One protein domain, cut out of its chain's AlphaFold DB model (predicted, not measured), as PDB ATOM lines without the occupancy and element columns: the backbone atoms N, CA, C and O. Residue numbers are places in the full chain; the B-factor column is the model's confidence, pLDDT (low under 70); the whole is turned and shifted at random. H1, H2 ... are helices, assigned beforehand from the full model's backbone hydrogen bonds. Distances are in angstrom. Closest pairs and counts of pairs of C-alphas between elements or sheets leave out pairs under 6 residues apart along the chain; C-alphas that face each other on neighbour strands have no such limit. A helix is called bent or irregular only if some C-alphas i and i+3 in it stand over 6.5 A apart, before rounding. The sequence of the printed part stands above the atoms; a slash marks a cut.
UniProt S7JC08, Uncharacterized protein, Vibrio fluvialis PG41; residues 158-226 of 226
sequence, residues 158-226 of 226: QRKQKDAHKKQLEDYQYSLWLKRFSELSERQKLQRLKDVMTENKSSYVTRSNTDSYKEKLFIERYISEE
ATOM      1  N   GLN A 158      39.425 -36.002  25.591       73.69
ATOM      2  CA  GLN A 158      39.174 -37.312  24.975       73.69
ATOM      3  C   GLN A 158      38.793 -37.180  23.493       73.69
ATOM      4  O   GLN A 158      39.198 -38.000  22.670       73.69
ATOM      5  N   ARG A 159      38.059 -36.123  23.123       80.38
ATOM      6  CA  ARG A 159      37.726 -35.814  21.729       80.38
ATOM      7  C   ARG A 159      38.979 -35.506  20.912       80.38
ATOM      8  O   ARG A 159      39.175 -36.102  19.857       80.38
ATOM      9  N   LYS A 160      39.859 -34.640  21.422       83.62
ATOM     10  CA  LYS A 160      41.149 -34.340  20.784       83.62
ATOM     11  C   LYS A 160      42.024 -35.583  20.659       83.62
ATOM     12  O   LYS A 160      42.638 -35.767  19.614       83.62
ATOM     13  N   GLN A 161      42.068 -36.432  21.683       81.12
ATOM     14  CA  GLN A 161      42.818 -37.690  21.654       81.12
ATOM     15  C   GLN A 161      42.277 -38.637  20.585       81.12
ATOM     16  O   GLN A 161      43.043 -39.140  19.767       81.12
ATOM     17  N   LYS A 162      40.955 -38.810  20.520       78.06
ATOM     18  CA  LYS A 162      40.290 -39.610  19.489       78.06
ATOM     19  C   LYS A 162      40.598 -39.100  18.082       78.06
ATOM     20  O   LYS A 162      40.989 -39.885  17.221       78.06
ATOM     21  N   ASP A 163      40.465 -37.797  17.857       83.06
ATOM     22  CA  ASP A 163      40.740 -37.191  16.553       83.06
ATOM     23  C   ASP A 163      42.236 -37.290  16.194       83.06
ATOM     24  O   ASP A 163      42.583 -37.561  15.042       83.06
ATOM     25  N   ALA A 164      43.134 -37.151  17.175       85.88
ATOM     26  CA  ALA A 164      44.571 -37.338  16.993       85.88
ATOM     27  C   ALA A 164      44.927 -38.790  16.643       85.88
ATOM     28  O   ALA A 164      45.684 -39.009  15.697       85.88
ATOM     29  N   HIS A 165      44.362 -39.779  17.342       83.12
ATOM     30  CA  HIS A 165      44.574 -41.198  17.046       83.12
ATOM     31  C   HIS A 165      44.028 -41.571  15.670       83.12
ATOM     32  O   HIS A 165      44.720 -42.219  14.883       83.12
ATOM     33  N   LYS A 166      42.826 -41.093  15.331       81.81
ATOM     34  CA  LYS A 166      42.246 -41.281  14.001       81.81
ATOM     35  C   LYS A 166      43.168 -40.727  12.914       81.81
ATOM     36  O   LYS A 166      43.472 -41.431  11.955       81.81
ATOM     37  N   LYS A 167      43.672 -39.504  13.097       86.19
ATOM     38  CA  LYS A 167      44.616 -38.889  12.160       86.19
ATOM     39  C   LYS A 167      45.919 -39.684  12.045       86.19
ATOM     40  O   LYS A 167      46.380 -39.927  10.937       86.19
ATOM     41  N   GLN A 168      46.501 -40.123  13.162       84.31
ATOM     42  CA  GLN A 168      47.718 -40.944  13.155       84.31
ATOM     43  C   GLN A 168      47.523 -42.256  12.389       84.31
ATOM     44  O   GLN A 168      48.414 -42.685  11.655       84.31
ATOM     45  N   LEU A 169      46.356 -42.887  12.538       82.81
ATOM     46  CA  LEU A 169      46.027 -44.119  11.836       82.81
ATOM     47  C   LEU A 169      45.880 -43.871  10.331       82.81
ATOM     48  O   LEU A 169      46.410 -44.640   9.529       82.81
ATOM     49  N   GLU A 170      45.203 -42.789   9.946       83.44
ATOM     50  CA  GLU A 170      45.069 -42.361   8.550       83.44
ATOM     51  C   GLU A 170      46.435 -42.039   7.923       83.44
ATOM     52  O   GLU A 170      46.732 -42.520   6.830       83.44
ATOM     53  N   ASP A 171      47.302 -41.307   8.629       87.50
ATOM     54  CA  ASP A 171      48.671 -40.996   8.194       87.50
ATOM     55  C   ASP A 171      49.517 -42.267   8.024       87.50
ATOM     56  O   ASP A 171      50.238 -42.422   7.034       87.50
ATOM     57  N   TYR A 172      49.403 -43.222   8.951       85.50
ATOM     58  CA  TYR A 172      50.084 -44.507   8.841       85.50
ATOM     59  C   TYR A 172      49.585 -45.318   7.635       85.50
ATOM     60  O   TYR A 172      50.399 -45.808   6.846       85.50
ATOM     61  N   GLN A 173      48.267 -45.429   7.450       84.31
ATOM     62  CA  GLN A 173      47.673 -46.132   6.307       84.31
ATOM     63  C   GLN A 173      48.080 -45.484   4.978       84.31
ATOM     64  O   GLN A 173      48.465 -46.200   4.050       84.31
ATOM     65  N   TYR A 174      48.089 -44.152   4.916       87.75
ATOM     66  CA  TYR A 174      48.582 -43.405   3.764       87.75
ATOM     67  C   TYR A 174      50.063 -43.690   3.497       87.75
ATOM     68  O   TYR A 174      50.424 -43.982   2.363       87.75
ATOM     69  N   SER A 175      50.922 -43.715   4.522       88.25
ATOM     70  CA  SER A 175      52.353 -44.017   4.346       88.25
ATOM     71  C   SER A 175      52.604 -45.424   3.780       88.25
ATOM     72  O   SER A 175      53.455 -45.611   2.907       88.25
ATOM     73  N   LEU A 176      51.833 -46.421   4.229       86.44
ATOM     74  CA  LEU A 176      51.895 -47.782   3.699       86.44
ATOM     75  C   LEU A 176      51.403 -47.846   2.256       86.44
ATOM     76  O   LEU A 176      52.015 -48.526   1.427       86.44
ATOM     77  N   TRP A 177      50.293 -47.165   1.969       89.19
ATOM     78  CA  TRP A 177      49.758 -47.063   0.621       89.19
ATOM     79  C   TRP A 177      50.771 -46.391  -0.306       89.19
ATOM     80  O   TRP A 177      51.102 -46.968  -1.334       89.19
ATOM     81  N   LEU A 178      51.352 -45.259   0.098       90.19
ATOM     82  CA  LEU A 178      52.333 -44.503  -0.678       90.19
ATOM     83  C   LEU A 178      53.578 -45.339  -0.966       90.19
ATOM     84  O   LEU A 178      54.071 -45.333  -2.093       90.19
ATOM     85  N   LYS A 179      54.059 -46.115   0.013       90.44
ATOM     86  CA  LYS A 179      55.161 -47.059  -0.198       90.44
ATOM     87  C   LYS A 179      54.818 -48.081  -1.287       90.44
ATOM     88  O   LYS A 179      55.569 -48.219  -2.246       90.44
ATOM     89  N   ARG A 180      53.666 -48.752  -1.175       87.25
ATOM     90  CA  ARG A 180      53.204 -49.739  -2.172       87.25
ATOM     91  C   ARG A 180      52.961 -49.104  -3.542       87.25
ATOM     92  O   ARG A 180      53.262 -49.714  -4.559       87.25
ATOM     93  N   PHE A 181      52.416 -47.891  -3.572       88.19
ATOM     94  CA  PHE A 181      52.134 -47.140  -4.791       88.19
ATOM     95  C   PHE A 181      53.423 -46.702  -5.495       88.19
ATOM     96  O   PHE A 181      53.532 -46.807  -6.714       88.19
ATOM     97  N   SER A 182      54.435 -46.288  -4.730       88.44
ATOM     98  CA  SER A 182      55.754 -45.899  -5.243       88.44
ATOM     99  C   SER A 182      56.511 -47.067  -5.881       88.44
ATOM    100  O   SER A 182      57.292 -46.850  -6.803       88.44
ATOM    101  N   GLU A 183      56.254 -48.295  -5.422       92.44
ATOM    102  CA  GLU A 183      56.814 -49.535  -5.977       92.44
ATOM    103  C   GLU A 183      56.158 -49.952  -7.313       92.44
ATOM    104  O   GLU A 183      56.672 -50.833  -8.005       92.44
ATOM    105  N   LEU A 184      55.040 -49.331  -7.710       90.62
ATOM    106  CA  LEU A 184      54.386 -49.594  -8.995       90.62
ATOM    107  C   LEU A 184      55.159 -48.971 -10.164       90.62
ATOM    108  O   LEU A 184      55.788 -47.922 -10.045       90.62
ATOM    109  N   SER A 185      55.034 -49.572 -11.350       93.75
ATOM    110  CA  SER A 185      55.501 -48.928 -12.584       93.75
ATOM    111  C   SER A 185      54.673 -47.682 -12.915       93.75
ATOM    112  O   SER A 185      53.479 -47.628 -12.621       93.75
ATOM    113  N   GLU A 186      55.259 -46.716 -13.627       91.19
ATOM    114  CA  GLU A 186      54.560 -45.491 -14.052       91.19
ATOM    115  C   GLU A 186      53.255 -45.773 -14.809       91.19
ATOM    116  O   GLU A 186      52.233 -45.125 -14.594       91.19
ATOM    117  N   ARG A 187      53.238 -46.821 -15.642       90.88
ATOM    118  CA  ARG A 187      52.020 -47.246 -16.341       90.88
ATOM    119  C   ARG A 187      50.931 -47.722 -15.373       90.88
ATOM    120  O   ARG A 187      49.760 -47.441 -15.605       90.88
ATOM    121  N   GLN A 188      51.301 -48.445 -14.315       88.12
ATOM    122  CA  GLN A 188      50.365 -48.919 -13.292       88.12
ATOM    123  C   GLN A 188      49.867 -47.777 -12.402       88.12
ATOM    124  O   GLN A 188      48.672 -47.733 -12.114       88.12
ATOM    125  N   LYS A 189      50.742 -46.832 -12.026       87.56
ATOM    126  CA  LYS A 189      50.351 -45.612 -11.301       87.56
ATOM    127  C   LYS A 189      49.311 -44.824 -12.093       87.56
ATOM    128  O   LYS A 189      48.223 -44.565 -11.590       87.56
ATOM    129  N   LEU A 190      49.597 -44.542 -13.367       85.94
ATOM    130  CA  LEU A 190      48.680 -43.834 -14.266       85.94
ATOM    131  C   LEU A 190      47.341 -44.557 -14.439       85.94
ATOM    132  O   LEU A 190      46.309 -43.898 -14.543       85.94
ATOM    133  N   GLN A 191      47.342 -45.892 -14.485       84.06
ATOM    134  CA  GLN A 191      46.101 -46.658 -14.579       84.06
ATOM    135  C   GLN A 191      45.271 -46.533 -13.297       84.06
ATOM    136  O   GLN A 191      44.102 -46.180 -13.390       84.06
ATOM    137  N   ARG A 192      45.876 -46.706 -12.113       81.56
ATOM    138  CA  ARG A 192      45.171 -46.548 -10.828       81.56
ATOM    139  C   ARG A 192      44.593 -45.148 -10.632       81.56
ATOM    140  O   ARG A 192      43.444 -45.016 -10.224       81.56
ATOM    141  N   LEU A 193      45.366 -44.111 -10.970       83.25
ATOM    142  CA  LEU A 193      44.895 -42.723 -10.933       83.25
ATOM    143  C   LEU A 193      43.680 -42.522 -11.850       83.25
ATOM    144  O   LEU A 193      42.717 -41.862 -11.467       83.25
ATOM    145  N   LYS A 194      43.700 -43.111 -13.054       81.19
ATOM    146  CA  LYS A 194      42.566 -43.050 -13.984       81.19
ATOM    147  C   LYS A 194      41.346 -43.774 -13.439       81.19
ATOM    148  O   LYS A 194      40.282 -43.164 -13.439       81.19
ATOM    149  N   ASP A 195      41.507 -45.009 -12.967       76.12
ATOM    150  CA  ASP A 195      40.412 -45.867 -12.503       76.12
ATOM    151  C   ASP A 195      39.578 -45.153 -11.426       76.12
ATOM    152  O   ASP A 195      38.364 -44.994 -11.584       76.12
ATOM    153  N   VAL A 196      40.249 -44.582 -10.422       70.69
ATOM    154  CA  VAL A 196      39.617 -43.825  -9.329       70.69
ATOM    155  C   VAL A 196      38.940 -42.535  -9.805       70.69
ATOM    156  O   VAL A 196      37.846 -42.199  -9.348       70.69
ATOM    157  N   MET A 197      39.535 -41.821 -10.765       67.62
ATOM    158  CA  MET A 197      38.937 -40.604 -11.331       67.62
ATOM    159  C   MET A 197      37.690 -40.900 -12.187       67.62
ATOM    160  O   MET A 197      36.808 -40.043 -12.308       67.62
ATOM    161  N   THR A 198      37.577 -42.106 -12.762       66.25
ATOM    162  CA  THR A 198      36.418 -42.544 -13.564       66.25
ATOM    163  C   THR A 198      35.246 -43.120 -12.764       66.25
ATOM    164  O   THR A 198      34.113 -43.021 -13.238       66.25
ATOM    165  N   GLU A 199      35.457 -43.656 -11.555       58.81
ATOM    166  CA  GLU A 199      34.378 -44.228 -10.721       58.81
ATOM    167  C   GLU A 199      33.350 -43.194 -10.208       58.81
ATOM    168  O   GLU A 199      32.284 -43.562  -9.721       58.81
ATOM    169  N   ASN A 200      33.576 -41.892 -10.418       50.97
ATOM    170  CA  ASN A 200      32.648 -40.806 -10.058       50.97
ATOM    171  C   ASN A 200      31.263 -40.847 -10.753       50.97
ATOM    172  O   ASN A 200      30.453 -39.950 -10.514       50.97
ATOM    173  N   LYS A 201      30.960 -41.818 -11.632       43.03
ATOM    174  CA  LYS A 201      29.740 -41.786 -12.466       43.03
ATOM    175  C   LYS A 201      28.656 -42.822 -12.186       43.03
ATOM    176  O   LYS A 201      27.560 -42.640 -12.705       43.03
ATOM    177  N   SER A 202      28.879 -43.871 -11.399       40.75
ATOM    178  CA  SER A 202      27.795 -44.828 -11.138       40.75
ATOM    179  C   SER A 202      28.103 -45.739  -9.963       40.75
ATOM    180  O   SER A 202      28.858 -46.693 -10.108       40.75
ATOM    181  N   SER A 203      27.488 -45.473  -8.815       38.06
ATOM    182  CA  SER A 203      26.644 -46.445  -8.106       38.06
ATOM    183  C   SER A 203      26.414 -46.000  -6.664       38.06
ATOM    184  O   SER A 203      27.319 -45.571  -5.956       38.06
ATOM    185  N   TYR A 204      25.157 -46.103  -6.242       38.53
ATOM    186  CA  TYR A 204      24.773 -46.159  -4.840       38.53
ATOM    187  C   TYR A 204      25.607 -47.247  -4.149       38.53
ATOM    188  O   TYR A 204      25.456 -48.433  -4.440       38.53
ATOM    189  N   VAL A 205      26.526 -46.822  -3.285       38.78
ATOM    190  CA  VAL A 205      27.555 -47.665  -2.673       38.78
ATOM    191  C   VAL A 205      26.942 -48.522  -1.567       38.78
ATOM    192  O   VAL A 205      26.642 -48.043  -0.473       38.78
ATOM    193  N   THR A 206      26.755 -49.810  -1.847       33.09
ATOM    194  CA  THR A 206      26.544 -50.838  -0.824       33.09
ATOM    195  C   THR A 206      27.876 -51.166  -0.134       33.09
ATOM    196  O   THR A 206      28.957 -50.959  -0.680       33.09
ATOM    197  N   ARG A 207      27.789 -51.627   1.118       36.50
ATOM    198  CA  ARG A 207      28.820 -51.698   2.178       36.50
ATOM    199  C   ARG A 207      30.151 -52.441   1.881       36.50
ATOM    200  O   ARG A 207      30.919 -52.639   2.813       36.50
ATOM    201  N   SER A 208      30.480 -52.824   0.646       36.75
ATOM    202  CA  SER A 208      31.722 -53.546   0.295       36.75
ATOM    203  C   SER A 208      32.893 -52.656  -0.164       36.75
ATOM    204  O   SER A 208      33.887 -53.185  -0.649       36.75
ATOM    205  N   ASN A 209      32.787 -51.325  -0.059       46.09
ATOM    206  CA  ASN A 209      33.669 -50.382  -0.769       46.09
ATOM    207  C   ASN A 209      34.520 -49.463   0.136       46.09
ATOM    208  O   ASN A 209      34.954 -48.393  -0.296       46.09
ATOM    209  N   THR A 210      34.772 -49.849   1.393       53.06
ATOM    210  CA  THR A 210      35.640 -49.071   2.299       53.06
ATOM    211  C   THR A 210      37.056 -48.899   1.753       53.06
ATOM    212  O   THR A 210      37.646 -47.839   1.946       53.06
ATOM    213  N   ASP A 211      37.576 -49.891   1.029       58.84
ATOM    214  CA  ASP A 211      38.940 -49.859   0.494       58.84
ATOM    215  C   ASP A 211      39.056 -48.936  -0.728       58.84
ATOM    216  O   ASP A 211      39.978 -48.127  -0.787       58.84
ATOM    217  N   SER A 212      38.078 -48.961  -1.640       61.66
ATOM    218  CA  SER A 212      38.040 -48.088  -2.826       61.66
ATOM    219  C   SER A 212      37.843 -46.615  -2.451       61.66
ATOM    220  O   SER A 212      38.487 -45.729  -3.010       61.66
ATOM    221  N   TYR A 213      37.000 -46.332  -1.448       68.38
ATOM    222  CA  TYR A 213      36.831 -44.971  -0.929       68.38
ATOM    223  C   TYR A 213      38.097 -44.460  -0.223       68.38
ATOM    224  O   TYR A 213      38.489 -43.310  -0.424       68.38
ATOM    225  N   LYS A 214      38.779 -45.309   0.558       74.50
ATOM    226  CA  LYS A 214      40.062 -44.956   1.186       74.50
ATOM    227  C   LYS A 214      41.168 -44.732   0.156       74.50
ATOM    228  O   LYS A 214      41.908 -43.761   0.272       74.50
ATOM    229  N   GLU A 215      41.264 -45.586  -0.863       77.94
ATOM    230  CA  GLU A 215      42.242 -45.418  -1.942       77.94
ATOM    231  C   GLU A 215      42.012 -44.110  -2.708       77.94
ATOM    232  O   GLU A 215      42.974 -43.407  -3.016       77.94
ATOM    233  N   LYS A 216      40.750 -43.715  -2.917       82.06
ATOM    234  CA  LYS A 216      40.419 -42.399  -3.472       82.06
ATOM    235  C   LYS A 216      40.947 -41.248  -2.616       82.06
ATOM    236  O   LYS A 216      41.628 -40.378  -3.150       82.06
ATOM    237  N   LEU A 217      40.682 -41.258  -1.308       83.12
ATOM    238  CA  LEU A 217      41.176 -40.221  -0.391       83.12
ATOM    239  C   LEU A 217      42.711 -40.139  -0.384       83.12
ATOM    240  O   LEU A 217      43.274 -39.046  -0.342       83.12
ATOM    241  N   PHE A 218      43.402 -41.280  -0.457       88.44
ATOM    242  CA  PHE A 218      44.863 -41.313  -0.531       88.44
ATOM    243  C   PHE A 218      45.402 -40.752  -1.848       88.44
ATOM    244  O   PHE A 218      46.377 -40.008  -1.828       88.44
ATOM    245  N   ILE A 219      44.752 -41.040  -2.976       84.38
ATOM    246  CA  ILE A 219      45.117 -40.458  -4.273       84.38
ATOM    247  C   ILE A 219      44.882 -38.946  -4.293       84.38
ATOM    248  O   ILE A 219      45.746 -38.206  -4.756       84.38
ATOM    249  N   GLU A 220      43.743 -38.473  -3.779       84.62
ATOM    250  CA  GLU A 220      43.446 -37.037  -3.682       84.62
ATOM    251  C   GLU A 220      44.498 -36.310  -2.833       84.62
ATOM    252  O   GLU A 220      44.999 -35.261  -3.241       84.62
ATOM    253  N   ARG A 221      44.896 -36.906  -1.700       87.25
ATOM    254  CA  ARG A 221      45.982 -36.394  -0.859       87.25
ATOM    255  C   ARG A 221      47.317 -36.360  -1.602       87.25
ATOM    256  O   ARG A 221      47.961 -35.317  -1.606       87.25
ATOM    257  N   TYR A 222      47.699 -37.452  -2.260       87.50
ATOM    258  CA  TYR A 222      48.944 -37.545  -3.027       87.50
ATOM    259  C   TYR A 222      49.051 -36.453  -4.097       87.50
ATOM    260  O   TYR A 222      50.058 -35.759  -4.154       87.50
ATOM    261  N   ILE A 223      47.984 -36.227  -4.872       84.19
ATOM    262  CA  ILE A 223      47.944 -35.170  -5.896       84.19
ATOM    263  C   ILE A 223      48.071 -33.769  -5.278       84.19
ATOM    264  O   ILE A 223      48.605 -32.872  -5.916       84.19
ATOM    265  N   SER A 224      47.549 -33.555  -4.066       83.94
ATOM    266  CA  SER A 224      47.618 -32.251  -3.390       83.94
ATOM    267  C   SER A 224      48.970 -31.947  -2.736       83.94
ATOM    268  O   SER A 224      49.259 -30.784  -2.462       83.94
ATOM    269  N   GLU A 225      49.755 -32.985  -2.434       83.25
ATOM    270  CA  GLU A 225      51.073 -32.878  -1.796       83.25
ATOM    271  C   GLU A 225      52.226 -32.782  -2.821       83.25
ATOM    272  O   GLU A 225      53.332 -32.401  -2.429       83.25
ATOM    273  N   GLU A 226      51.977 -33.096  -4.103       65.75
ATOM    274  CA  GLU A 226      52.894 -32.885  -5.245       65.75
ATOM    275  C   GLU A 226      52.753 -31.493  -5.885       65.75
ATOM    276  O   GLU A 226      53.808 -30.918  -6.252       65.75
TER     277      GLU A 226
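This is residues 158 to 226 of the 226 residues of an uncharacterized protein of Vibrio fluvialis PG41 (UniProt S7JC08). Two helices, H1 and H2, make a V with its corner at the tight link between them, and H3 crosses between the arms of the V, packing on H2 and close to H1. H1 is the longest helix, and its residues 158 to 169 stick out as an arm. The printed part has 69 residues with three named helices, H1, H2 and H3 along the chain, and no named strand; the class is all helix. The whole is loose, with a radius of gyration of the C-alphas of 14.0 A and spans of 43 by 31 by 20 A.

H1, residues 158 to 182, is close to but not clearly touching H3, residues 210 to 225. Their closest C-alphas, those of Tyr 174 and Phe 218, are 6.1 A apart, and their lines are about perpendicular at 81 degrees. H1 is also close to but not clearly touching H2, residues 186 to 201, with the closest C-alphas, of Phe 181 and Lys 189, 6.9 A apart; they run opposite ways at a steep tilt of 51 degrees. H2 touches H3 with residues 193 to 196 alone, and H3 touches H2 with residues 212 to 219 alone. The closest C-alphas, of Val 196 and Lys 216, are 6.1 A apart, at a steep tilt of 64 degrees, opposite ways. Every O i to N i+4 pair is within hydrogen-bond range in H1 and H3, and 10 of 12 are in H2.

H1 runs 35.5 A from C-alpha 158 at (39.174, -37.312, 24.975) to C-alpha 182. H2 measures 25.1 A and begins at C-alpha 186, (54.560, -45.491, -14.052); it is irregular, but only just, with C-alphas 198 and 201 6.8 A apart. H3 measures 22.7 A and ends at C-alpha 225, (51.073, -32.878, -1.796).

The two C-alphas farthest apart, of Gln 158 and Arg 187, are 44.4 A apart. The printed part has no cut; the link from H1 to H2 is tight and that from H2 to H3 short. Residues 206 to 211 stand free. The mean pLDDT of the printed part is 75.7, with residues 197 to 213 and residue 226 under 70.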